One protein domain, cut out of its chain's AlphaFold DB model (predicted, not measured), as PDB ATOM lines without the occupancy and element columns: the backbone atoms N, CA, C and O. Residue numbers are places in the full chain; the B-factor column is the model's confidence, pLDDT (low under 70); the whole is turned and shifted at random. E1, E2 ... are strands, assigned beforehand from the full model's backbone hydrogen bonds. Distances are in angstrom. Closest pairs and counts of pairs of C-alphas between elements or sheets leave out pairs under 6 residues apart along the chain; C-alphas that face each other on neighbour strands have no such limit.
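What this domain is: This is residues 32 to 201 of the 467 residues of an uncharacterized protein of Riemerella anatipestifer RA-CH-1 (UniProt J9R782). Picture an elongated sandwich of strands: the curled five-strand sheet of E1, E5, E10, E8 and E7 is partly face to face with the smaller sheet of E2, E12 and E11, their strands running roughly along the long axis. The little pair E6 and E9 lies toward one end of the body, and the hairpin E3 and E4 with the long loop of residues 50 to 79 makes the other end. The printed part has 170 residues with no named helix and twelve named strands, E1 to E12 in chain order; the class is all strand, though under half of the residues, 72, are in named strands. The larger sheet runs E1, E5, E10, E8, E7, all antiparallel, and the smaller runs E2, E12, E11, mixed. The whole is only just loose, close to compact, with a radius of gyration of the C-alphas of 18.9 A and spans of 64 by 33 by 25 A.

Where its parts are: Find C-alpha 34 at (39.354, -38.232, -21.731), where E1 begins; it holds residues 34 to 37 and runs on at 29 degrees into E2, residues 40 to 45, 17.1 A long. E2 runs on in turn, at 32 degrees, into E3, residues 47 to 49. After residues 50 to 79, look for E4 at residues 80 to 82. Then find C-alpha 91 at (24.175, -44.662, -42.655), where E5, residues 91 to 100 and 27.9 A long, begins. E6, residues 103 to 105, runs on at 20 degrees into E7, residues 108 to 114, 20.0 A. E8, residues 125 to 131, 19.6 A, runs on at 45 degrees into E9, residues 134 to 136. E10 is residues 142 to 149, 22.9 A, and E11 is residues 172 to 180, 24.0 A. E12, residues 191 to 199, 25.2 A, ends at C-alpha 199, (21.786, -30.133, -51.506).

How they stand to each other: Start with the five-strand sheet, which is strongly twisted and curled like part of a barrel, with edge strands E1 and E7. Its pairing on E5 is staggered: residues 91 to 96 pair with E10, where N 93 and O 145 are 2.9 A apart, and residues 97 to 100 with E1, where N 36 and O 98 are 2.9 A apart. Next, E10 and E8 have N 146 and O 130 at 2.8 A, and the hairpin E7 and E8 has N 110 and O 129 at 2.9 A. This sheet and the sheet E2 E12 E11 form a sandwich, two sheets face to face: the facing parts are 8.9 A centre to centre, with the strands of the one at 31 degrees to those of the other. In the second sheet E2 and E12 are parallel, with N 42 and O 195 at 2.9 A, and the hairpin E11 and E12 has N 194 and O 177 at 3.0 A. Between the sheets, E7 and E11 have 10 pairs of C-alphas within 8 A, the closest those of Ile 114 and Gly 175, 6.6 A apart. The hairpin E3 and E4 has N 49 and O 80 at 3.0 A, and the antiparallel neighbours E6 and E9 have N 105 and O 134 at 2.9 A. E2 and E10 are apart.

The domain as a whole: Look at Tyr 32 and Ala 74 for the two C-alphas farthest apart, 64.8 A. The printed part has no cut from residue 32 to residue 201. The long links are E3 to E4, with 30 residues, and E10 to E11, with 22. The mean pLDDT of the printed part is 96.2, and no printed residue is under 70.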
ATOM      1  N   TYR A  32      44.802 -40.409 -17.519       86.19
ATOM      2  CA  TYR A  32      43.354 -40.343 -17.342       86.19
ATOM      3  C   TYR A  32      42.615 -40.370 -18.689       86.19
ATOM      4  O   TYR A  32      42.950 -39.595 -19.588       86.19
ATOM      5  N   PHE A  33      41.602 -41.238 -18.817       94.81
ATOM      6  CA  PHE A  33      40.812 -41.339 -20.042       94.81
ATOM      7  C   PHE A  33      39.909 -40.116 -20.233       94.81
ATOM      8  O   PHE A  33      38.939 -39.915 -19.498       94.81
ATOM      9  N   SER A  34      40.197 -39.328 -21.263       96.25
ATOM     10  CA  SER A  34      39.354 -38.232 -21.731       96.25
ATOM     11  C   SER A  34      39.235 -38.304 -23.243       96.25
ATOM     12  O   SER A  34      40.221 -38.523 -23.939       96.25
ATOM     13  N   ILE A  35      38.044 -38.038 -23.763       97.94
ATOM     14  CA  ILE A  35      37.800 -37.947 -25.201       97.94
ATOM     15  C   ILE A  35      37.013 -36.681 -25.502       97.94
ATOM     16  O   ILE A  35      36.013 -36.396 -24.843       97.94
ATOM     17  N   THR A  36      37.494 -35.915 -26.474       98.12
ATOM     18  CA  THR A  36      36.817 -34.744 -27.033       98.12
ATOM     19  C   THR A  36      36.237 -35.141 -28.378       98.12
ATOM     20  O   THR A  36      36.957 -35.700 -29.203       98.12
ATOM     21  N   LEU A  37      34.954 -34.863 -28.584       98.19
ATOM     22  CA  LEU A  37      34.226 -35.123 -29.815       98.19
ATOM     23  C   LEU A  37      34.031 -33.815 -30.575       98.19
ATOM     24  O   LEU A  37      33.578 -32.818 -30.006       98.19
ATOM     25  N   GLU A  38      34.358 -33.827 -31.860       97.44
ATOM     26  CA  GLU A  38      34.198 -32.667 -32.731       97.44
ATOM     27  C   GLU A  38      32.829 -32.657 -33.410       97.44
ATOM     28  O   GLU A  38      32.084 -33.637 -33.364       97.44
ATOM     29  N   SER A  39      32.481 -31.525 -34.022       97.19
ATOM     30  CA  SER A  39      31.268 -31.415 -34.838       97.19
ATOM     31  C   SER A  39      31.466 -32.088 -36.193       97.19
ATOM     32  O   SER A  39      32.580 -32.185 -36.703       97.19
ATOM     33  N   GLY A  40      30.369 -32.527 -36.797       95.25
ATOM     34  CA  GLY A  40      30.366 -33.175 -38.099       95.25
ATOM     35  C   GLY A  40      29.208 -32.710 -38.966       95.25
ATOM     36  O   GLY A  40      28.295 -32.007 -38.526       95.25
ATOM     37  N   LYS A  41      29.237 -33.115 -40.231       95.62
ATOM     38  CA  LYS A  41      28.139 -32.862 -41.160       95.62
ATOM     39  C   LYS A  41      28.045 -33.946 -42.222       95.62
ATOM     40  O   LYS A  41      29.048 -34.561 -42.583       95.62
ATOM     41  N   LYS A  42      26.847 -34.111 -42.777       95.56
ATOM     42  CA  LYS A  42      26.591 -34.899 -43.983       95.56
ATOM     43  C   LYS A  42      25.700 -34.099 -44.924       95.56
ATOM     44  O   LYS A  42      24.636 -33.629 -44.529       95.56
ATOM     45  N   ARG A  43      26.144 -33.975 -46.171       96.88
ATOM     46  CA  ARG A  43      25.359 -33.439 -47.286       96.88
ATOM     47  C   ARG A  43      24.764 -34.615 -48.053       96.88
ATOM     48  O   ARG A  43      25.440 -35.634 -48.217       96.88
ATOM     49  N   ILE A  44      23.506 -34.495 -48.455       97.69
ATOM     50  CA  ILE A  44      22.779 -35.520 -49.202       97.69
ATOM     51  C   ILE A  44      22.081 -34.830 -50.367       97.69
ATOM     52  O   ILE A  44      21.264 -33.931 -50.160       97.69
ATOM     53  N   ALA A  45      22.426 -35.237 -51.585       97.56
ATOM     54  CA  ALA A  45      21.791 -34.707 -52.778       97.56
ATOM     55  C   ALA A  45      20.357 -35.234 -52.904       97.56
ATOM     56  O   ALA A  45      20.108 -36.424 -52.716       97.56
ATOM     57  N   SER A  46      19.410 -34.352 -53.216       97.94
ATOM     58  CA  SER A  46      18.043 -34.719 -53.593       97.94
ATOM     59  C   SER A  46      17.563 -33.697 -54.610       97.94
ATOM     60  O   SER A  46      17.409 -32.528 -54.267       97.94
ATOM     61  N   ILE A  47      17.395 -34.112 -55.863       97.69
ATOM     62  CA  ILE A  47      17.307 -33.207 -57.012       97.69
ATOM     63  C   ILE A  47      16.094 -33.581 -57.855       97.69
ATOM     64  O   ILE A  47      15.892 -34.754 -58.173       97.69
ATOM     65  N   TYR A  48      15.293 -32.585 -58.208       97.50
ATOM     66  CA  TYR A  48      14.300 -32.695 -59.262       97.50
ATOM     67  C   TYR A  48      14.343 -31.427 -60.087       97.50
ATOM     68  O   TYR A  48      14.114 -30.354 -59.536       97.50
ATOM     69  N   ASP A  49      14.609 -31.568 -61.377       97.19
ATOM     70  CA  ASP A  49      14.648 -30.434 -62.287       97.19
ATOM     71  C   ASP A  49      14.372 -30.888 -63.724       97.19
ATOM     72  O   ASP A  49      14.830 -31.955 -64.153       97.19
ATOM     73  N   ALA A  50      13.598 -30.095 -64.451       96.06
ATOM     74  CA  ALA A  50      13.194 -30.364 -65.822       96.06
ATOM     75  C   ALA A  50      13.392 -29.165 -66.756       96.06
ATOM     76  O   ALA A  50      13.130 -29.352 -67.942       96.06
ATOM     77  N   ASP A  51      13.774 -27.994 -66.236       95.62
ATOM     78  CA  ASP A  51      14.040 -26.752 -66.974       95.62
ATOM     79  C   ASP A  51      15.287 -26.035 -66.407       95.62
ATOM     80  O   ASP A  51      15.243 -24.857 -66.075       95.62
ATOM     81  N   TYR A  52      16.405 -26.758 -66.268       95.44
ATOM     82  CA  TYR A  52      17.634 -26.303 -65.602       95.44
ATOM     83  C   TYR A  52      18.533 -25.376 -66.423       95.44
ATOM     84  O   TYR A  52      19.518 -24.826 -65.906       95.44
ATOM     85  N   PHE A  53      18.262 -25.205 -67.716       96.06
ATOM     86  CA  PHE A  53      18.970 -24.261 -68.567       96.06
ATOM     87  C   PHE A  53      18.093 -23.062 -68.948       96.06
ATOM     88  O   PHE A  53      16.916 -23.215 -69.232       96.06
ATOM     89  N   PRO A  54      18.671 -21.845 -69.023       94.81
ATOM     90  CA  PRO A  54      20.063 -21.499 -68.744       94.81
ATOM     91  C   PRO A  54      20.394 -21.511 -67.241       94.81
ATOM     92  O   PRO A  54      19.709 -20.900 -66.430       94.81
ATOM     93  N   TYR A  55      21.527 -22.119 -66.884       94.06
ATOM     94  CA  TYR A  55      22.049 -22.100 -65.519       94.06
ATOM     95  C   TYR A  55      22.978 -20.896 -65.328       94.06
ATOM     96  O   TYR A  55      24.019 -20.799 -65.993       94.06
ATOM     97  N   ASN A  56      22.607 -19.976 -64.437       89.56
ATOM     98  CA  ASN A  56      23.324 -18.723 -64.167       89.56
ATOM     99  C   ASN A  56      23.354 -18.348 -62.671       89.56
ATOM    100  O   ASN A  56      23.514 -17.176 -62.323       89.56
ATOM    101  N   ILE A  57      23.201 -19.336 -61.792       91.94
ATOM    102  CA  ILE A  57      23.124 -19.117 -60.351       91.94
ATOM    103  C   ILE A  57      24.518 -18.977 -59.747       91.94
ATOM    104  O   ILE A  57      25.416 -19.769 -60.038       91.94
ATOM    105  N   ASN A  58      24.688 -17.988 -58.864       93.56
ATOM    106  CA  ASN A  58      25.838 -17.940 -57.972       93.56
ATOM    107  C   ASN A  58      25.636 -18.989 -56.855       93.56
ATOM    108  O   ASN A  58      24.638 -18.916 -56.138       93.56
ATOM    109  N   PRO A  59      26.555 -19.949 -56.658       93.06
ATOM    110  CA  PRO A  59      26.468 -20.948 -55.593       93.06
ATOM    111  C   PRO A  59      26.171 -20.401 -54.188       93.06
ATOM    112  O   PRO A  59      25.546 -21.099 -53.397       93.06
ATOM    113  N   ARG A  60      26.587 -19.169 -53.867       94.38
ATOM    114  CA  ARG A  60      26.337 -18.497 -52.580       94.38
ATOM    115  C   ARG A  60      25.003 -17.758 -52.489       94.38
ATOM    116  O   ARG A  60      24.712 -17.168 -51.446       94.38
ATOM    117  N   SER A  61      24.201 -17.761 -53.551       94.00
ATOM    118  CA  SER A  61      22.824 -17.271 -53.513       94.00
ATOM    119  C   SER A  61      21.983 -18.047 -52.493       94.00
ATOM    120  O   SER A  61      22.370 -19.112 -52.004       94.00
ATOM    121  N   GLU A  62      20.822 -17.492 -52.154       92.81
ATOM    122  CA  GLU A  62      19.898 -18.094 -51.195       92.81
ATOM    123  C   GLU A  62      19.510 -19.524 -51.602       92.81
ATOM    124  O   GLU A  62      19.228 -19.804 -52.770       92.81
ATOM    125  N   ALA A  63      19.497 -20.420 -50.614       93.62
ATOM    126  CA  ALA A  63      18.973 -21.766 -50.767       93.62
ATOM    127  C   ALA A  63      17.516 -21.815 -50.295       93.62
ATOM    128  O   ALA A  63      17.187 -21.270 -49.242       93.62
ATOM    129  N   LEU A  64      16.648 -22.502 -51.041       92.50
ATOM    130  CA  LEU A  64      15.204 -22.517 -50.810       92.50
ATOM    131  C   LEU A  64      14.657 -23.946 -50.776       92.50
ATOM    132  O   LEU A  64      15.011 -24.776 -51.603       92.50
ATOM    133  N   TRP A  65      13.720 -24.241 -49.874       92.44
ATOM    134  CA  TRP A  65      12.978 -25.513 -49.878       92.44
ATOM    135  C   TRP A  65      11.898 -25.544 -50.980       92.44
ATOM    136  O   TRP A  65      10.726 -25.838 -50.713       92.44
ATOM    137  N   GLN A  66      12.277 -25.225 -52.217       85.31
ATOM    138  CA  GLN A  66      11.397 -25.073 -53.378       85.31
ATOM    139  C   GLN A  66      11.831 -26.011 -54.515       85.31
ATOM    140  O   GLN A  66      13.016 -26.251 -54.707       85.31
ATOM    141  N   ARG A  67      10.847 -26.567 -55.236       84.81
ATOM    142  CA  ARG A  67      11.058 -27.502 -56.360       84.81
ATOM    143  C   ARG A  67      10.886 -26.875 -57.744       84.81
ATOM    144  O   ARG A  67      11.332 -27.455 -58.711       84.81
ATOM    145  N   ASN A  68      10.157 -25.769 -57.830       86.44
ATOM    146  CA  ASN A  68       9.743 -25.205 -59.109       86.44
ATOM    147  C   ASN A  68      10.310 -23.790 -59.200       86.44
ATOM    148  O   ASN A  68       9.615 -22.825 -58.857       86.44
ATOM    149  N   ILE A  69      11.585 -23.671 -59.544       91.75
ATOM    150  CA  ILE A  69      12.249 -22.402 -59.826       91.75
ATOM    151  C   ILE A  69      12.569 -22.419 -61.313       91.75
ATOM    152  O   ILE A  69      13.594 -22.928 -61.731       91.75
ATOM    153  N   ALA A  70      11.670 -21.848 -62.111       89.94
ATOM    154  CA  ALA A  70      11.841 -21.886 -63.556       89.94
ATOM    155  C   ALA A  70      13.138 -21.180 -63.985       89.94
ATOM    156  O   ALA A  70      13.363 -20.035 -63.570       89.94
ATOM    157  N   ALA A  71      13.947 -21.814 -64.841       92.38
ATOM    158  CA  ALA A  71      15.044 -21.119 -65.512       92.38
ATOM    159  C   ALA A  71      14.490 -20.280 -66.671       92.38
ATOM    160  O   ALA A  71      14.330 -19.065 -66.540       92.38
ATOM    161  N   ASP A  72      14.145 -20.919 -67.792       93.62
ATOM    162  CA  ASP A  72      13.410 -20.300 -68.900       93.62
ATOM    163  C   ASP A  72      12.000 -20.887 -69.109       93.62
ATOM    164  O   ASP A  72      11.237 -20.384 -69.942       93.62
ATOM    165  N   GLY A  73      11.620 -21.901 -68.320       91.25
ATOM    166  CA  GLY A  73      10.330 -22.582 -68.394       91.25
ATOM    167  C   GLY A  73      10.198 -23.585 -69.546       91.25
ATOM    168  O   GLY A  73       9.114 -24.154 -69.721       91.25
ATOM    169  N   ALA A  74      11.242 -23.798 -70.352       94.12
ATOM    170  CA  ALA A  74      11.268 -24.798 -71.410       94.12
ATOM    171  C   ALA A  74      11.899 -26.099 -70.905       94.12
ATOM    172  O   ALA A  74      12.980 -26.103 -70.336       94.12
ATOM    173  N   GLN A  75      11.241 -27.231 -71.157       94.12
ATOM    174  CA  GLN A  75      11.754 -28.508 -70.665       94.12
ATOM    175  C   GLN A  75      13.019 -28.965 -71.403       94.12
ATOM    176  O   GLN A  75      13.034 -29.002 -72.640       94.12
ATOM    177  N   GLU A  76      14.034 -29.429 -70.669       95.62
ATOM    178  CA  GLU A  76      15.166 -30.119 -71.283       95.62
ATOM    179  C   GLU A  76      14.822 -31.546 -71.736       95.62
ATOM    180  O   GLU A  76      13.940 -32.212 -71.186       95.62
ATOM    181  N   PRO A  77      15.591 -32.097 -72.699       91.50
ATOM    182  CA  PRO A  77      15.454 -33.491 -73.127       91.50
ATOM    183  C   PRO A  77      15.687 -34.538 -72.025       91.50
ATOM    184  O   PRO A  77      15.347 -35.709 -72.203       91.50
ATOM    185  N   LEU A  78      16.326 -34.150 -70.922       96.12
ATOM    186  CA  LEU A  78      16.608 -35.001 -69.775       96.12
ATOM    187  C   LEU A  78      16.016 -34.349 -68.536       96.12
ATOM    188  O   LEU A  78      16.519 -33.312 -68.133       96.12
ATOM    189  N   VAL A  79      15.049 -35.005 -67.900       96.94
ATOM    190  CA  VAL A  79      14.596 -34.646 -66.552       96.94
ATOM    191  C   VAL A  79      15.542 -35.269 -65.533       96.94
ATOM    192  O   VAL A  79      15.803 -36.476 -65.583       96.94
ATOM    193  N   ILE A  80      16.038 -34.460 -64.605       97.81
ATOM    194  CA  ILE A  80      16.792 -34.937 -63.454       97.81
ATOM    195  C   ILE A  80      15.801 -35.308 -62.367       97.81
ATOM    196  O   ILE A  80      15.057 -34.473 -61.873       97.81
ATOM    197  N   ASP A  81      15.809 -36.579 -61.984       97.56
ATOM    198  CA  ASP A  81      15.079 -37.077 -60.826       97.56
ATOM    199  C   ASP A  81      16.016 -37.959 -59.993       97.56
ATOM    200  O   ASP A  81      16.412 -39.052 -60.411       97.56
ATOM    201  N   HIS A  82      16.429 -37.449 -58.834       97.75
ATOM    202  CA  HIS A  82      17.276 -38.140 -57.874       97.75
ATOM    203  C   HIS A  82      16.735 -37.959 -56.455       97.75
ATOM    204  O   HIS A  82      16.723 -36.860 -55.907       97.75
ATOM    205  N   GLN A  83      16.319 -39.060 -55.830       98.00
ATOM    206  CA  GLN A  83      15.782 -39.058 -54.472       98.00
ATOM    207  C   GLN A  83      16.882 -39.281 -53.428       98.00
ATOM    208  O   GLN A  83      17.319 -40.415 -53.212       98.00
ATOM    209  N   GLY A  84      17.237 -38.229 -52.692       97.75
ATOM    210  CA  GLY A  84      18.046 -38.354 -51.481       97.75
ATOM    211  C   GLY A  84      17.253 -39.025 -50.361       97.75
ATOM    212  O   GLY A  84      16.063 -38.743 -50.182       97.75
ATOM    213  N   LYS A  85      17.882 -39.919 -49.590       97.38
ATOM    214  CA  LYS A  85      17.199 -40.614 -48.490       97.38
ATOM    215  C   LYS A  85      18.102 -41.014 -47.328       97.38
ATOM    216  O   LYS A  85      19.292 -41.247 -47.511       97.38
ATOM    217  N   ILE A  86      17.502 -41.156 -46.146       97.94
ATOM    218  CA  ILE A  86      18.087 -41.845 -44.984       97.94
ATOM    219  C   ILE A  86      17.193 -43.035 -44.656       97.94
ATOM    220  O   ILE A  86      16.010 -42.868 -44.360       97.94
ATOM    221  N   THR A  87      17.755 -44.238 -44.719       97.69
ATOM    222  CA  THR A  87      16.986 -45.475 -44.578       97.69
ATOM    223  C   THR A  87      16.807 -45.894 -43.120       97.69
ATOM    224  O   THR A  87      17.452 -45.370 -42.204       97.69
ATOM    225  N   THR A  88      15.956 -46.892 -42.897       97.12
ATOM    226  CA  THR A  88      15.795 -47.543 -41.582       97.12
ATOM    227  C   THR A  88      17.015 -48.354 -41.136       97.12
ATOM    228  O   THR A  88      17.269 -48.473 -39.937       97.12
ATOM    229  N   THR A  89      17.815 -48.864 -42.081       95.00
ATOM    230  CA  THR A  89      19.118 -49.492 -41.789       95.00
ATOM    231  C   THR A  89      20.159 -48.465 -41.349       95.00
ATOM    232  O   THR A  89      21.073 -48.792 -40.599       95.00
ATOM    233  N   GLY A  90      19.997 -47.218 -41.795       93.06
ATOM    234  CA  GLY A  90      20.871 -46.102 -41.484       93.06
ATOM    235  C   GLY A  90      22.131 -46.020 -42.330       93.06
ATOM    236  O   GLY A  90      22.452 -46.905 -43.124       93.06
ATOM    237  N   LEU A  91      22.845 -44.919 -42.123       93.00
ATOM    238  CA  LEU A  91      24.175 -44.662 -42.655       93.00
ATOM    239  C   LEU A  91      25.161 -44.479 -41.496       93.00
ATOM    240  O   LEU A  91      24.836 -43.871 -40.473       93.00
ATOM    241  N   ARG A  92      26.366 -45.024 -41.659       94.31
ATOM    242  CA  ARG A  92      27.447 -44.872 -40.685       94.31
ATOM    243  C   ARG A  92      28.218 -43.586 -40.966       94.31
ATOM    244  O   ARG A  92      28.389 -43.201 -42.122       94.31
ATOM    245  N   VAL A  93      28.638 -42.910 -39.902       94.75
ATOM    246  CA  VAL A  93      29.361 -41.636 -39.961       94.75
ATOM    247  C   VAL A  93      30.518 -41.629 -38.972       94.75
ATOM    248  O   VAL A  93      30.362 -42.050 -37.825       94.75
ATOM    249  N   GLY A  94      31.675 -41.136 -39.405       95.19
ATOM    250  CA  GLY A  94      32.796 -40.837 -38.523       95.19
ATOM    251  C   GLY A  94      32.609 -39.498 -37.810       95.19
ATOM    252  O   GLY A  94      32.226 -38.504 -38.431       95.19
ATOM    253  N   ILE A  95      32.902 -39.467 -36.514       96.88
ATOM    254  CA  ILE A  95      32.994 -38.246 -35.707       96.88
ATOM    255  C   ILE A  95      34.461 -38.092 -35.314       96.88
ATOM    256  O   ILE A  95      34.961 -38.979 -34.616       96.88
ATOM    257  N   PRO A  96      35.163 -37.027 -35.740       95.88
ATOM    258  CA  PRO A  96      36.544 -36.801 -35.335       95.88
ATOM    259  C   PRO A  96      36.655 -36.665 -33.818       95.88
ATOM    260  O   PRO A  96      35.791 -36.065 -33.166       95.88
ATOM    261  N   VAL A  97      37.714 -37.241 -33.250       97.38
ATOM    262  CA  VAL A  97      37.968 -37.192 -31.811       97.38
ATOM    263  C   VAL A  97      39.434 -36.938 -31.498       97.38
ATOM    264  O   VAL A  97      40.331 -37.346 -32.231       97.38
ATOM    265  N   THR A  98      39.667 -36.322 -30.342       97.50
ATOM    266  CA  THR A  98      40.979 -36.297 -29.688       97.50
ATOM    267  C   THR A  98      40.889 -37.080 -28.386       97.50
ATOM    268  O   THR A  98      40.009 -36.813 -27.565       97.50
ATOM    269  N   VAL A  99      41.798 -38.036 -28.187       97.50
ATOM    270  CA  VAL A  99      41.776 -38.953 -27.040       97.50
ATOM    271  C   VAL A  99      43.039 -38.805 -26.197       97.50
ATOM    272  O   VAL A  99      44.157 -38.825 -26.707       97.50
ATOM    273  N   GLN A 100      42.855 -38.698 -24.886       96.44
ATOM    274  CA  GLN A 100      43.896 -38.815 -23.876       96.44
ATOM    275  C   GLN A 100      43.666 -40.114 -23.104       96.44
ATOM    276  O   GLN A 100      42.566 -40.347 -22.611       96.44
ATOM    277  N   GLY A 101      44.700 -40.945 -22.999       94.69
ATOM    278  CA  GLY A 101      44.630 -42.241 -22.329       94.69
ATOM    279  C   GLY A 101      43.792 -43.301 -23.026       94.69
ATOM    280  O   GLY A 101      43.192 -43.077 -24.073       94.69
ATOM    281  N   ASN A 102      43.808 -44.497 -22.446       96.00
ATOM    282  CA  ASN A 102      43.055 -45.642 -22.944       96.00
ATOM    283  C   ASN A 102      41.776 -45.800 -22.126       96.00
ATOM    284  O   ASN A 102      41.812 -45.730 -20.899       96.00
ATOM    285  N   GLY A 103      40.655 -46.059 -22.789       96.19
ATOM    286  CA  GLY A 103      39.393 -46.278 -22.095       96.19
ATOM    287  C   GLY A 103      38.234 -46.559 -23.034       96.19
ATOM    288  O   GLY A 103      38.404 -46.714 -24.241       96.19
ATOM    289  N   PHE A 104      37.039 -46.649 -22.460       97.38
ATOM    290  CA  PHE A 104      35.811 -46.881 -23.207       97.38
ATOM    291  C   PHE A 104      34.956 -45.620 -23.198       97.38
ATOM    292  O   PHE A 104      34.588 -45.123 -22.133       97.38
ATOM    293  N   LEU A 105      34.622 -45.130 -24.389       98.19
ATOM    294  CA  LEU A 105      33.550 -44.162 -24.569       98.19
ATOM    295  C   LEU A 105      32.214 -44.902 -24.396       98.19
ATOM    296  O   LEU A 105      31.974 -45.849 -25.151       98.19
ATOM    297  N   PRO A 106      31.345 -44.509 -23.446       98.31
ATOM    298  CA  PRO A 106      30.040 -45.140 -23.277       98.31
ATOM    299  C   PRO A 106      29.131 -44.943 -24.493       98.31
ATOM    300  O   PRO A 106      29.282 -43.981 -25.253       98.31
ATOM    301  N   ALA A 107      28.152 -45.837 -24.639       98.44
ATOM    302  CA  ALA A 107      27.109 -45.699 -25.646       98.44
ATOM    303  C   ALA A 107      26.307 -44.402 -25.443       98.44
ATOM    304  O   ALA A 107      26.099 -43.944 -24.315       98.44
ATOM    305  N   TYR A 108      25.840 -43.825 -26.544       98.56
ATOM    306  CA  TYR A 108      25.051 -42.599 -26.549       98.56
ATOM    307  C   TYR A 108      24.004 -42.653 -27.654       98.56
ATOM    308  O   TYR A 108      24.218 -43.254 -28.708       98.56
ATOM    309  N   SER A 109      22.880 -41.980 -27.426       98.38
ATOM    310  CA  SER A 109      21.878 -41.766 -28.459       98.38
ATOM    311  C   SER A 109      21.113 -40.468 -28.252       98.38
ATOM    312  O   SER A 109      20.922 -40.014 -27.124       98.38
ATOM    313  N   VAL A 110      20.658 -39.893 -29.359       98.50
ATOM    314  CA  VAL A 110      19.766 -38.737 -29.382       98.50
ATOM    315  C   VAL A 110      18.888 -38.797 -30.628       98.50
ATOM    316  O   VAL A 110      19.316 -39.259 -31.689       98.50
ATOM    317  N   ASN A 111      17.653 -38.318 -30.492       98.44
ATOM    318  CA  ASN A 111      16.695 -38.252 -31.586       98.44
ATOM    319  C   ASN A 111      16.472 -36.811 -32.029       98.44
ATOM    320  O   ASN A 111      16.459 -35.895 -31.207       98.44
ATOM    321  N   ILE A 112      16.190 -36.640 -33.315       98.44
ATOM    322  CA  ILE A 112      15.594 -35.418 -33.860       98.44
ATOM    323  C   ILE A 112      14.375 -35.779 -34.698       98.44
ATOM    324  O   ILE A 112      14.273 -36.887 -35.221       98.44
ATOM    325  N   THR A 113      13.453 -34.833 -34.847       98.31
ATOM    326  CA  THR A 113      12.302 -34.975 -35.746       98.31
ATOM    327  C   THR A 113      12.516 -34.099 -36.969       98.31
ATOM    328  O   THR A 113      12.718 -32.894 -36.833       98.31
ATOM    329  N   ILE A 114      12.459 -34.696 -38.158       98.31
ATOM    330  CA  ILE A 114      12.490 -33.975 -39.430       98.31
ATOM    331  C   ILE A 114      11.045 -33.633 -39.822       98.31
ATOM    332  O   ILE A 114      10.221 -34.549 -39.955       98.31
ATOM    333  N   PRO A 115      10.694 -32.341 -39.968       97.50
ATOM    334  CA  PRO A 115       9.336 -31.922 -40.297       97.50
ATOM    335  C   PRO A 115       8.975 -32.254 -41.749       97.50
ATOM    336  O   PRO A 115       9.842 -32.351 -42.615       97.50
ATOM    337  N   THR A 116       7.674 -32.344 -42.026       96.88
ATOM    338  CA  THR A 116       7.115 -32.654 -43.356       96.88
ATOM    339  C   THR A 116       7.565 -31.687 -44.454       96.88
ATOM    340  O   THR A 116       7.662 -32.066 -45.613       96.88
ATOM    341  N   ASN A 117       7.894 -30.438 -44.104       95.69
ATOM    342  CA  ASN A 117       8.366 -29.435 -45.063       95.69
ATOM    343  C   ASN A 117       9.687 -29.819 -45.751       95.69
ATOM    344  O   ASN A 117       9.985 -29.277 -46.817       95.69
ATOM    345  N   TYR A 118      10.469 -30.720 -45.145       97.12
ATOM    346  CA  TYR A 118      11.767 -31.182 -45.651       97.12
ATOM    347  C   TYR A 118      11.684 -32.576 -46.280       97.12
ATOM    348  O   TYR A 118      12.712 -33.138 -46.662       97.12
ATOM    349  N   THR A 119      10.478 -33.144 -46.393       97.06
ATOM    350  CA  THR A 119      10.274 -34.495 -46.914       97.06
ATOM    351  C   THR A 119       9.513 -34.500 -48.229       97.06
ATOM    352  O   THR A 119       8.697 -33.627 -48.518       97.06
ATOM    353  N   GLU A 120       9.835 -35.484 -49.061       97.44
ATOM    354  CA  GLU A 120       9.230 -35.679 -50.375       97.44
ATOM    355  C   GLU A 120       7.768 -36.112 -50.273       97.44
ATOM    356  O   GLU A 120       6.902 -35.639 -51.002       97.44
ATOM    357  N   ASP A 121       7.508 -37.047 -49.365       97.06
ATOM    358  CA  ASP A 121       6.243 -37.757 -49.223       97.06
ATOM    359  C   ASP A 121       5.272 -37.057 -48.262       97.06
ATOM    360  O   ASP A 121       4.218 -37.602 -47.939       97.06
ATOM    361  N   GLY A 122       5.639 -35.867 -47.775       96.31
ATOM    362  CA  GLY A 122       4.858 -35.105 -46.809       96.31
ATOM    363  C   GLY A 122       4.759 -35.766 -45.435       96.31
ATOM    364  O   GLY A 122       3.938 -35.338 -44.624       96.31
ATOM    365  N   ASN A 123       5.578 -36.782 -45.140       97.19
ATOM    366  CA  ASN A 123       5.575 -37.453 -43.848       97.19
ATOM    367  C   ASN A 123       6.768 -37.024 -42.990       97.19
ATOM    368  O   ASN A 123       7.903 -36.987 -43.455       97.19
ATOM    369  N   SER A 124       6.530 -36.753 -41.706       97.44
ATOM    370  CA  SER A 124       7.605 -36.494 -40.745       97.44
ATOM    371  C   SER A 124       8.309 -37.803 -40.365       97.44
ATOM    372  O   SER A 124       7.714 -38.887 -40.422       97.44
ATOM    373  N   ARG A 125       9.589 -37.713 -39.986       97.81
ATOM    374  CA  ARG A 125      10.399 -38.861 -39.556       97.81
ATOM    375  C   ARG A 125      11.215 -38.517 -38.324       97.81
ATOM    376  O   ARG A 125      11.820 -37.447 -38.262       97.81
ATOM    377  N   VAL A 126      11.286 -39.454 -37.384       98.44
ATOM    378  CA  VAL A 126      12.260 -39.402 -36.294       98.44
ATOM    379  C   VAL A 126      13.545 -40.070 -36.764       98.44
ATOM    380  O   VAL A 126      13.536 -41.228 -37.186       98.44
ATOM    381  N   LEU A 127      14.649 -39.334 -36.679       98.69
ATOM    382  CA  LEU A 127      15.980 -39.877 -36.896       98.69
ATOM    383  C   LEU A 127      16.653 -40.130 -35.551       98.69
ATOM    384  O   LEU A 127      16.641 -39.263 -34.678       98.69
ATOM    385  N   LEU A 128      17.275 -41.298 -35.429       98.69
ATOM    386  CA  LEU A 128      18.148 -41.673 -34.327       98.69
ATOM    387  C   LEU A 128      19.597 -41.500 -34.768       98.69
ATOM    388  O   LEU A 128      20.013 -42.093 -35.766       98.69
ATOM    389  N   PHE A 129      20.357 -40.742 -33.987       98.56
ATOM    390  CA  PHE A 129      21.810 -40.719 -34.034       98.56
ATOM    391  C   PHE A 129      22.341 -41.434 -32.797       98.56
ATOM    392  O   PHE A 129      21.986 -41.082 -31.670       98.56
ATOM    393  N   SER A 130      23.169 -42.453 -32.997       98.44
ATOM    394  CA  SER A 130      23.676 -43.265 -31.892       98.44
ATOM    395  C   SER A 130      25.036 -43.875 -32.178       98.44
ATOM    396  O   SER A 130      25.362 -44.186 -33.324       98.44
ATOM    397  N   TRP A 131      25.793 -44.135 -31.119       98.31
ATOM    398  CA  TRP A 131      26.961 -45.005 -31.164       98.31
ATOM    399  C   TRP A 131      26.941 -45.983 -29.993       98.31
ATOM    400  O   TRP A 131      26.513 -45.652 -28.886       98.31
ATOM    401  N   GLU A 132      27.441 -47.185 -30.248       98.25
ATOM    402  CA  GLU A 132      27.686 -48.181 -29.209       98.25
ATOM    403  C   GLU A 132      28.969 -47.853 -28.436       98.25
ATOM    404  O   GLU A 132      29.782 -47.029 -28.870       98.25
ATOM    405  N   GLN A 133      29.167 -48.518 -27.294       98.25
ATOM    406  CA  GLN A 133      30.399 -48.380 -26.520       98.25
ATOM    407  C   GLN A 133      31.622 -48.709 -27.390       98.25
ATOM    408  O   GLN A 133      31.686 -49.770 -28.011       98.25
ATOM    409  N   GLN A 134      32.617 -47.821 -27.396       98.00
ATOM    410  CA  GLN A 134      33.813 -47.952 -28.231       98.00
ATOM    411  C   GLN A 134      35.081 -47.824 -27.394       98.00
ATOM    412  O   GLN A 134      35.233 -46.893 -26.602       98.00
ATOM    413  N   PHE A 135      36.011 -48.763 -27.582       97.69
ATOM    414  CA  PHE A 135      37.358 -48.630 -27.038       97.69
ATOM    415  C   PHE A 135      38.105 -47.528 -27.791       97.69
ATOM    416  O   PHE A 135      38.142 -47.524 -29.021       97.69
ATOM    417  N   CYS A 136      38.709 -46.616 -27.043       97.56
ATOM    418  CA  CYS A 136      39.453 -45.484 -27.563       97.56
ATOM    419  C   CYS A 136      40.847 -45.457 -26.929       97.56
ATOM    420  O   CYS A 136      41.017 -45.719 -25.737       97.56
ATOM    421  N   SER A 137      41.839 -45.115 -27.741       96.88
ATOM    422  CA  SER A 137      43.233 -44.925 -27.335       96.88
ATOM    423  C   SER A 137      43.740 -43.593 -27.890       96.88
ATOM    424  O   SER A 137      43.086 -43.037 -28.773       96.88
ATOM    425  N   PRO A 138      44.926 -43.102 -27.493       96.69
ATOM    426  CA  PRO A 138      45.513 -41.905 -28.100       96.69
ATOM    427  C   PRO A 138      45.728 -41.993 -29.624       96.69
ATOM    428  O   PRO A 138      45.948 -40.972 -30.266       96.69
ATOM    429  N   ALA A 139      45.674 -43.195 -30.216       96.06
ATOM    430  CA  ALA A 139      45.739 -43.399 -31.665       96.06
ATOM    431  C   ALA A 139      44.367 -43.310 -32.367       96.06
ATOM    432  O   ALA A 139      44.304 -43.301 -33.595       96.06
ATOM    433  N   THR A 140      43.266 -43.274 -31.615       96.00
ATOM    434  CA  THR A 140      41.908 -43.152 -32.152       96.00
ATOM    435  C   THR A 140      41.670 -41.717 -32.618       96.00
ATOM    436  O   THR A 140      41.685 -40.795 -31.809       96.00
ATOM    437  N   THR A 141      41.429 -41.533 -33.918       95.06
ATOM    438  CA  THR A 141      41.186 -40.216 -34.536       95.06
ATOM    439  C   THR A 141      39.714 -39.946 -34.843       95.06
ATOM    440  O   THR A 141      39.339 -38.806 -35.106       95.06
ATOM    441  N   TYR A 142      38.867 -40.976 -34.807       96.62
ATOM    442  CA  TYR A 142      37.420 -40.858 -34.945       96.62
ATOM    443  C   TYR A 142      36.705 -41.985 -34.190       96.62
ATOM    444  O   TYR A 142      37.286 -43.045 -33.944       96.62
ATOM    445  N   ILE A 143      35.435 -41.765 -33.864       97.50
ATOM    446  CA  ILE A 143      34.487 -42.819 -33.479       97.50
ATOM    447  C   ILE A 143      33.438 -42.983 -34.572       97.50
ATOM    448  O   ILE A 143      33.247 -42.082 -35.390       97.50
ATOM    449  N   VAL A 144      32.727 -44.106 -34.569       97.12
ATOM    450  CA  VAL A 144      31.641 -44.332 -35.526       97.12
ATOM    451  C   VAL A 144      30.286 -44.201 -34.854       97.12
ATOM    452  O   VAL A 144      30.029 -44.836 -33.832       97.12
ATOM    453  N   ALA A 145      29.409 -43.415 -35.469       97.50
ATOM    454  CA  ALA A 145      27.995 -43.329 -35.143       97.50
ATOM    455  C   ALA A 145      27.139 -43.800 -36.325       97.50
ATOM    456  O   ALA A 145      27.616 -43.961 -37.449       97.50
ATOM    457  N   THR A 146      25.859 -44.040 -36.065       97.75
ATOM    458  CA  THR A 146      24.854 -44.396 -37.068       97.75
ATOM    459  C   THR A 146      23.724 -43.384 -37.027       97.75
ATOM    460  O   THR A 146      23.235 -43.057 -35.949       97.75
ATOM    461  N   ILE A 147      23.297 -42.924 -38.203       98.19
ATOM    462  CA  ILE A 147      22.086 -42.126 -38.391       98.19
ATOM    463  C   ILE A 147      21.077 -42.988 -39.126       98.19
ATOM    464  O   ILE A 147      21.323 -43.374 -40.268       98.19
ATOM    465  N   ARG A 148      19.942 -43.283 -38.496       98.12
ATOM    466  CA  ARG A 148      18.873 -44.076 -39.113       98.12
ATOM    467  C   ARG A 148      17.505 -43.483 -38.852       98.12
ATOM    468  O   ARG A 148      17.279 -42.868 -37.813       98.12
ATOM    469  N   SER A 149      16.587 -43.715 -39.778       98.31
ATOM    470  CA  SER A 149      15.183 -43.383 -39.568       98.31
ATOM    471  C   SER A 149      14.476 -44.486 -38.770       98.31
ATOM    472  O   SER A 149      14.787 -45.665 -38.944       98.31
ATOM    473  N   LEU A 150      13.565 -44.127 -37.861       97.88
ATOM    474  CA  LEU A 150      12.900 -45.098 -36.978       97.88
ATOM    475  C   LEU A 150      11.641 -45.724 -37.592       97.88
ATOM    476  O   LEU A 150      11.478 -46.939 -37.525       97.88
ATOM    477  N   ASP A 151      10.794 -44.911 -38.225       88.94
ATOM    478  CA  ASP A 151       9.416 -45.298 -38.576       88.94
ATOM    479  C   ASP A 151       9.192 -45.490 -40.093       88.94
ATOM    480  O   ASP A 151       8.062 -45.616 -40.560       88.94
ATOM    481  N   GLY A 152      10.273 -45.491 -40.880       95.81
ATOM    482  CA  GLY A 152      10.271 -45.601 -42.345       95.81
ATOM    483  C   GLY A 152      11.373 -44.751 -42.971       95.81
ATOM    484  O   GLY A 152      11.937 -43.899 -42.294       95.81
ATOM    485  N   ASP A 153      11.708 -44.951 -44.244       98.19
ATOM    486  CA  ASP A 153      12.750 -44.146 -44.895       98.19
ATOM    487  C   ASP A 153      12.386 -42.648 -44.868       98.19
ATOM    488  O   ASP A 153      11.236 -42.254 -45.096       98.19
ATOM    489  N   LEU A 154      13.372 -41.802 -44.573       98.38
ATOM    490  CA  LEU A 154      13.281 -40.366 -44.803       98.38
ATOM    491  C   LEU A 154      13.574 -40.109 -46.272       98.38
ATOM    492  O   LEU A 154      14.719 -40.247 -46.696       98.38
ATOM    493  N   LEU A 155      12.555 -39.713 -47.028       98.38
ATOM    494  CA  LEU A 155      12.702 -39.232 -48.395       98.38
ATOM    495  C   LEU A 155      12.895 -37.718 -48.342       98.38
ATOM    496  O   LEU A 155      11.973 -36.992 -47.983       98.38
ATOM    497  N   ILE A 156      14.102 -37.244 -48.636       98.25
ATOM    498  CA  ILE A 156      14.450 -35.821 -48.574       98.25
ATOM    499  C   ILE A 156      13.760 -35.092 -49.722       98.25
ATOM    500  O   ILE A 156      13.851 -35.535 -50.867       98.25
ATOM    501  N   LYS A 157      13.111 -33.960 -49.444       97.75
ATOM    502  CA  LYS A 157      12.456 -33.159 -50.482       97.75
ATOM    503  C   LYS A 157      13.434 -32.844 -51.616       97.75
ATOM    504  O   LYS A 157      14.503 -32.289 -51.367       97.75
ATOM    505  N   LYS A 158      13.065 -33.210 -52.843       97.56
ATOM    506  CA  LYS A 158      13.870 -32.905 -54.032       97.56
ATOM    507  C   LYS A 158      13.883 -31.405 -54.313       97.56
ATOM    508  O   LYS A 158      12.816 -30.776 -54.296       97.56
ATOM    509  N   LEU A 159      15.082 -30.890 -54.552       97.31
ATOM    510  CA  LEU A 159      15.405 -29.488 -54.775       97.31
ATOM    511  C   LEU A 159      15.646 -29.218 -56.263       97.31
ATOM    512  O   LEU A 159      16.128 -30.088 -56.985       97.31
ATOM    513  N   ASP A 160      15.321 -28.003 -56.673       96.69
ATOM    514  CA  ASP A 160      15.568 -27.459 -58.010       96.69
ATOM    515  C   ASP A 160      17.056 -27.073 -58.170       96.69
ATOM    516  O   ASP A 160      17.709 -26.782 -57.163       96.69
ATOM    517  N   MET A 161      17.655 -27.113 -59.365       95.94
ATOM    518  CA  MET A 161      19.060 -26.702 -59.551       95.94
ATOM    519  C   MET A 161      19.213 -25.184 -59.665       95.94
ATOM    520  O   MET A 161      20.272 -24.661 -59.327       95.94
ATOM    521  N   ASN A 162      18.168 -24.440 -60.024       94.94
ATOM    522  CA  ASN A 162      18.188 -22.987 -60.184       94.94
ATOM    523  C   ASN A 162      18.045 -22.199 -58.862       94.94
ATOM    524  O   ASN A 162      17.746 -21.003 -58.862       94.94
ATOM    525  N   MET A 163      18.344 -22.830 -57.722       93.38
ATOM    526  CA  MET A 163      18.572 -22.176 -56.422       93.38
ATOM    527  C   MET A 163      20.053 -22.166 -56.033       93.38
ATOM    528  O   MET A 163      20.862 -22.933 -56.549       93.38
ATOM    529  N   GLY A 164      20.422 -21.308 -55.081       92.56
ATOM    530  CA  GLY A 164      21.759 -21.331 -54.494       92.56
ATOM    531  C   GLY A 164      21.934 -22.417 -53.426       92.56
ATOM    532  O   GLY A 164      20.998 -23.122 -53.043       92.56
ATOM    533  N   PHE A 165      23.154 -22.521 -52.901       96.31
ATOM    534  CA  PHE A 165      23.533 -23.431 -51.815       96.31
ATOM    535  C   PHE A 165      23.645 -22.712 -50.460       96.31
ATOM    536  O   PHE A 165      24.040 -23.332 -49.473       96.31
ATOM    537  N   GLY A 166      23.290 -21.424 -50.397       95.88
ATOM    538  CA  GLY A 166      23.480 -20.577 -49.224       95.88
ATOM    539  C   GLY A 166      24.888 -19.984 -49.160       95.88
ATOM    540  O   GLY A 166      25.809 -20.419 -49.848       95.88
ATOM    541  N   THR A 167      25.078 -18.970 -48.313       93.75
ATOM    542  CA  THR A 167      26.323 -18.181 -48.260       93.75
ATOM    543  C   THR A 167      27.573 -18.995 -47.913       93.75
ATOM    544  O   THR A 167      28.680 -18.600 -48.278       93.75
ATOM    545  N   ASP A 168      27.403 -20.106 -47.194       93.88
ATOM    546  CA  ASP A 168      28.451 -21.051 -46.792       93.88
ATOM    547  C   ASP A 168      28.568 -22.268 -47.729       93.88
ATOM    548  O   ASP A 168      29.414 -23.129 -47.499       93.88
ATOM    549  N   VAL A 169      27.736 -22.325 -48.778       96.44
ATOM    550  CA  VAL A 169      27.567 -23.415 -49.755       96.44
ATOM    551  C   VAL A 169      27.281 -24.801 -49.156       96.44
ATOM    552  O   VAL A 169      27.427 -25.825 -49.834       96.44
ATOM    553  N   GLU A 170      26.845 -24.868 -47.897       95.75
ATOM    554  CA  GLU A 170      26.553 -26.141 -47.230       95.75
ATOM    555  C   GLU A 170      25.253 -26.778 -47.734       95.75
ATOM    556  O   GLU A 170      25.142 -28.008 -47.768       95.75
ATOM    557  N   GLY A 171      24.310 -25.953 -48.196       96.81
ATOM    558  CA  GLY A 171      22.955 -26.335 -48.572       96.81
ATOM    559  C   GLY A 171      21.931 -26.004 -47.489       96.81
ATOM    560  O   GLY A 171      22.132 -25.145 -46.632       96.81
ATOM    561  N   LEU A 172      20.806 -26.714 -47.510       97.56
ATOM    562  CA  LEU A 172      19.699 -26.503 -46.581       97.56
ATOM    563  C   LEU A 172      19.823 -27.404 -45.357       97.56
ATOM    564  O   LEU A 172      19.748 -28.628 -45.475       97.56
ATOM    565  N   LEU A 173      19.961 -26.808 -44.171       97.69
ATOM    566  CA  LEU A 173      19.975 -27.552 -42.912       97.69
ATOM    567  C   LEU A 173      18.616 -28.233 -42.681       97.69
ATOM    568  O   LEU A 173      17.597 -27.569 -42.495       97.69
ATOM    569  N   MET A 174      18.619 -29.563 -42.651       96.81
ATOM    570  CA  MET A 174      17.438 -30.385 -42.362       96.81
ATOM    571  C   MET A 174      17.265 -30.639 -40.868       96.81
ATOM    572  O   MET A 174      16.146 -30.749 -40.373       96.81
ATOM    573  N   GLY A 175      18.383 -30.766 -40.154       97.44
ATOM    574  CA  GLY A 175      18.406 -31.078 -38.733       97.44
ATOM    575  C   GLY A 175      19.828 -31.171 -38.184       97.44
ATOM    576  O   GLY A 175      20.787 -31.362 -38.935       97.44
ATOM    577  N   ALA A 176      19.954 -31.030 -36.867       98.31
ATOM    578  CA  ALA A 176      21.221 -31.102 -36.150       98.31
ATOM    579  C   ALA A 176      21.068 -31.971 -34.898       98.31
ATOM    580  O   ALA A 176      20.187 -31.729 -34.074       98.31
ATOM    581  N   PHE A 177      21.928 -32.977 -34.753       98.50
ATOM    582  CA  PHE A 177      22.020 -33.780 -33.537       98.50
ATOM    583  C   PHE A 177      22.997 -33.109 -32.575       98.50
ATOM    584  O   PHE A 177      24.188 -33.045 -32.874       98.50
ATOM    585  N   SER A 178      22.507 -32.629 -31.433       98.12
ATOM    586  CA  SER A 178      23.349 -32.093 -30.359       98.12
ATOM    587  C   SER A 178      23.784 -33.230 -29.435       98.12
ATOM    588  O   SER A 178      22.930 -33.930 -28.894       98.12
ATOM    589  N   TYR A 179      25.091 -33.405 -29.236       97.81
ATOM    590  CA  TYR A 179      25.660 -34.423 -28.343       97.81
ATOM    591  C   TYR A 179      26.811 -33.862 -27.505       97.81
ATOM    592  O   TYR A 179      27.444 -32.892 -27.920       97.81
ATOM    593  N   PRO A 180      27.120 -34.455 -26.336       98.06
ATOM    594  CA  PRO A 180      28.226 -34.011 -25.495       98.06
ATOM    595  C   PRO A 180      29.540 -33.956 -26.276       98.06
ATOM    596  O   PRO A 180      29.948 -34.943 -26.880       98.06
ATOM    597  N   ASN A 181      30.241 -32.825 -26.226       97.62
ATOM    598  CA  ASN A 181      31.524 -32.662 -26.924       97.62
ATOM    599  C   ASN A 181      32.715 -33.257 -26.161       97.62
ATOM    600  O   ASN A 181      33.849 -33.188 -26.630       97.62
ATOM    601  N   ARG A 182      32.500 -33.787 -24.955       97.50
ATOM    602  CA  ARG A 182      33.568 -34.346 -24.130       97.50
ATOM    603  C   ARG A 182      33.047 -35.414 -23.179       97.50
ATOM    604  O   ARG A 182      31.955 -35.278 -22.628       97.50
ATOM    605  N   TYR A 183      33.874 -36.426 -22.939       97.75
ATOM    606  CA  TYR A 183      33.707 -37.405 -21.873       97.75
ATOM    607  C   TYR A 183      34.974 -37.494 -21.009       97.75
ATOM    608  O   TYR A 183      36.096 -37.559 -21.512       97.75
ATOM    609  N   THR A 184      34.787 -37.444 -19.692       95.88
ATOM    610  CA  THR A 184      35.818 -37.440 -18.636       95.88
ATOM    611  C   THR A 184      35.136 -38.020 -17.398       95.88
ATOM    612  O   THR A 184      34.614 -37.294 -16.557       95.88
ATOM    613  N   GLY A 185      34.988 -39.350 -17.352       92.44
ATOM    614  CA  GLY A 185      34.221 -40.070 -16.316       92.44
ATOM    615  C   GLY A 185      32.703 -39.807 -16.316       92.44
ATOM    616  O   GLY A 185      31.941 -40.597 -15.774       92.44
ATOM    617  N   ALA A 186      32.266 -38.727 -16.959       95.31
ATOM    618  CA  ALA A 186      30.898 -38.357 -17.271       95.31
ATOM    619  C   ALA A 186      30.886 -37.529 -18.567       95.31
ATOM    620  O   ALA A 186      31.910 -36.958 -18.966       95.31
ATOM    621  N   PHE A 187      29.731 -37.466 -19.227       97.38
ATOM    622  CA  PHE A 187      29.530 -36.599 -20.385       97.38
ATOM    623  C   PHE A 187      29.438 -35.128 -19.969       97.38
ATOM    624  O   PHE A 187      28.822 -34.790 -18.958       97.38
ATOM    625  N   SER A 188      30.040 -34.259 -20.775       96.31
ATOM    626  CA  SER A 188      29.933 -32.809 -20.628       96.31
ATOM    627  C   SER A 188      28.509 -32.305 -20.885       96.31
ATOM    628  O   SER A 188      27.732 -32.922 -21.611       96.31
ATOM    629  N   THR A 189      28.195 -31.133 -20.337       94.56
ATOM    630  CA  THR A 189      26.992 -30.359 -20.673       94.56
ATOM    631  C   THR A 189      27.179 -29.476 -21.911       94.56
ATOM    632  O   THR A 189      26.196 -29.033 -22.501       94.56
ATOM    633  N   THR A 190      28.420 -29.218 -22.335       96.31
ATOM    634  CA  THR A 190      28.712 -28.544 -23.608       96.31
ATOM    635  C   THR A 190      28.560 -29.515 -24.768       96.31
ATOM    636  O   THR A 190      28.982 -30.669 -24.676       96.31
ATOM    637  N   SER A 191      27.982 -29.041 -25.871       96.44
ATOM    638  CA  SER A 191      27.638 -29.892 -27.009       96.44
ATOM    639  C   SER A 191      28.447 -29.577 -28.264       96.44
ATOM    640  O   SER A 191      28.877 -28.443 -28.478       96.44
ATOM    641  N   ALA A 192      28.651 -30.610 -29.073       97.88
ATOM    642  CA  ALA A 192      29.005 -30.543 -30.482       97.88
ATOM    643  C   ALA A 192      27.767 -30.929 -31.308       97.88
ATOM    644  O   ALA A 192      26.785 -31.441 -30.759       97.88
ATOM    645  N   GLU A 193      27.805 -30.677 -32.617       98.06
ATOM    646  CA  GLU A 193      26.670 -30.948 -33.499       98.06
ATOM    647  C   GLU A 193      27.055 -31.830 -34.684       98.06
ATOM    648  O   GLU A 193      28.095 -31.625 -35.309       98.06
ATOM    649  N   TYR A 194      26.166 -32.758 -35.049       98.19
ATOM    650  CA  TYR A 194      26.209 -33.439 -36.340       98.19
ATOM    651  C   TYR A 194      25.067 -32.920 -37.208       98.19
ATOM    652  O   TYR A 194      23.895 -33.152 -36.901       98.19
ATOM    653  N   LYS A 195      25.395 -32.200 -38.280       98.31
ATOM    654  CA  LYS A 195      24.413 -31.509 -39.127       98.31
ATOM    655  C   LYS A 195      24.088 -32.294 -40.390       98.31
ATOM    656  O   LYS A 195      24.977 -32.832 -41.047       98.31
ATOM    657  N   LEU A 196      22.814 -32.330 -40.757       98.25
ATOM    658  CA  LEU A 196      22.341 -32.928 -42.001       98.25
ATOM    659  C   LEU A 196      21.879 -31.838 -42.961       98.25
ATOM    660  O   LEU A 196      21.009 -31.043 -42.609       98.25
ATOM    661  N   TYR A 197      22.420 -31.843 -44.175       98.19
ATOM    662  CA  TYR A 197      22.095 -30.877 -45.218       98.19
ATOM    663  C   TYR A 197      21.502 -31.560 -46.449       98.19
ATOM    664  O   TYR A 197      22.034 -32.573 -46.912       98.19
ATOM    665  N   ALA A 198      20.428 -30.989 -46.988       98.00
ATOM    666  CA  ALA A 198      19.962 -31.278 -48.339       98.00
ATOM    667  C   ALA A 198      20.680 -30.355 -49.323       98.00
ATOM    668  O   ALA A 198      20.828 -29.158 -49.060       98.00
ATOM    669  N   VAL A 199      21.117 -30.904 -50.453       97.38
ATOM    670  CA  VAL A 199      21.786 -30.133 -51.506       97.38
ATOM    671  C   VAL A 199      21.193 -30.426 -52.875       97.38
ATOM    672  O   VAL A 199      20.751 -31.544 -53.145       97.38
ATOM    673  N   THR A 200      21.196 -29.399 -53.723       96.50
ATOM    674  CA  THR A 200      20.883 -29.521 -55.148       96.50
ATOM    675  C   THR A 200      22.149 -29.834 -55.961       96.50
ATOM    676  O   THR A 200      23.145 -30.288 -55.391       96.50
ATOM    677  N   GLY A 201      22.131 -29.619 -57.277       96.69
ATOM    678  CA  GLY A 201      23.242 -29.843 -58.193       96.69
ATOM    679  C   GLY A 201      23.619 -28.624 -59.036       96.69
ATOM    680  O   GLY A 201      22.842 -27.696 -59.208       96.69
TER     681      GLY A 201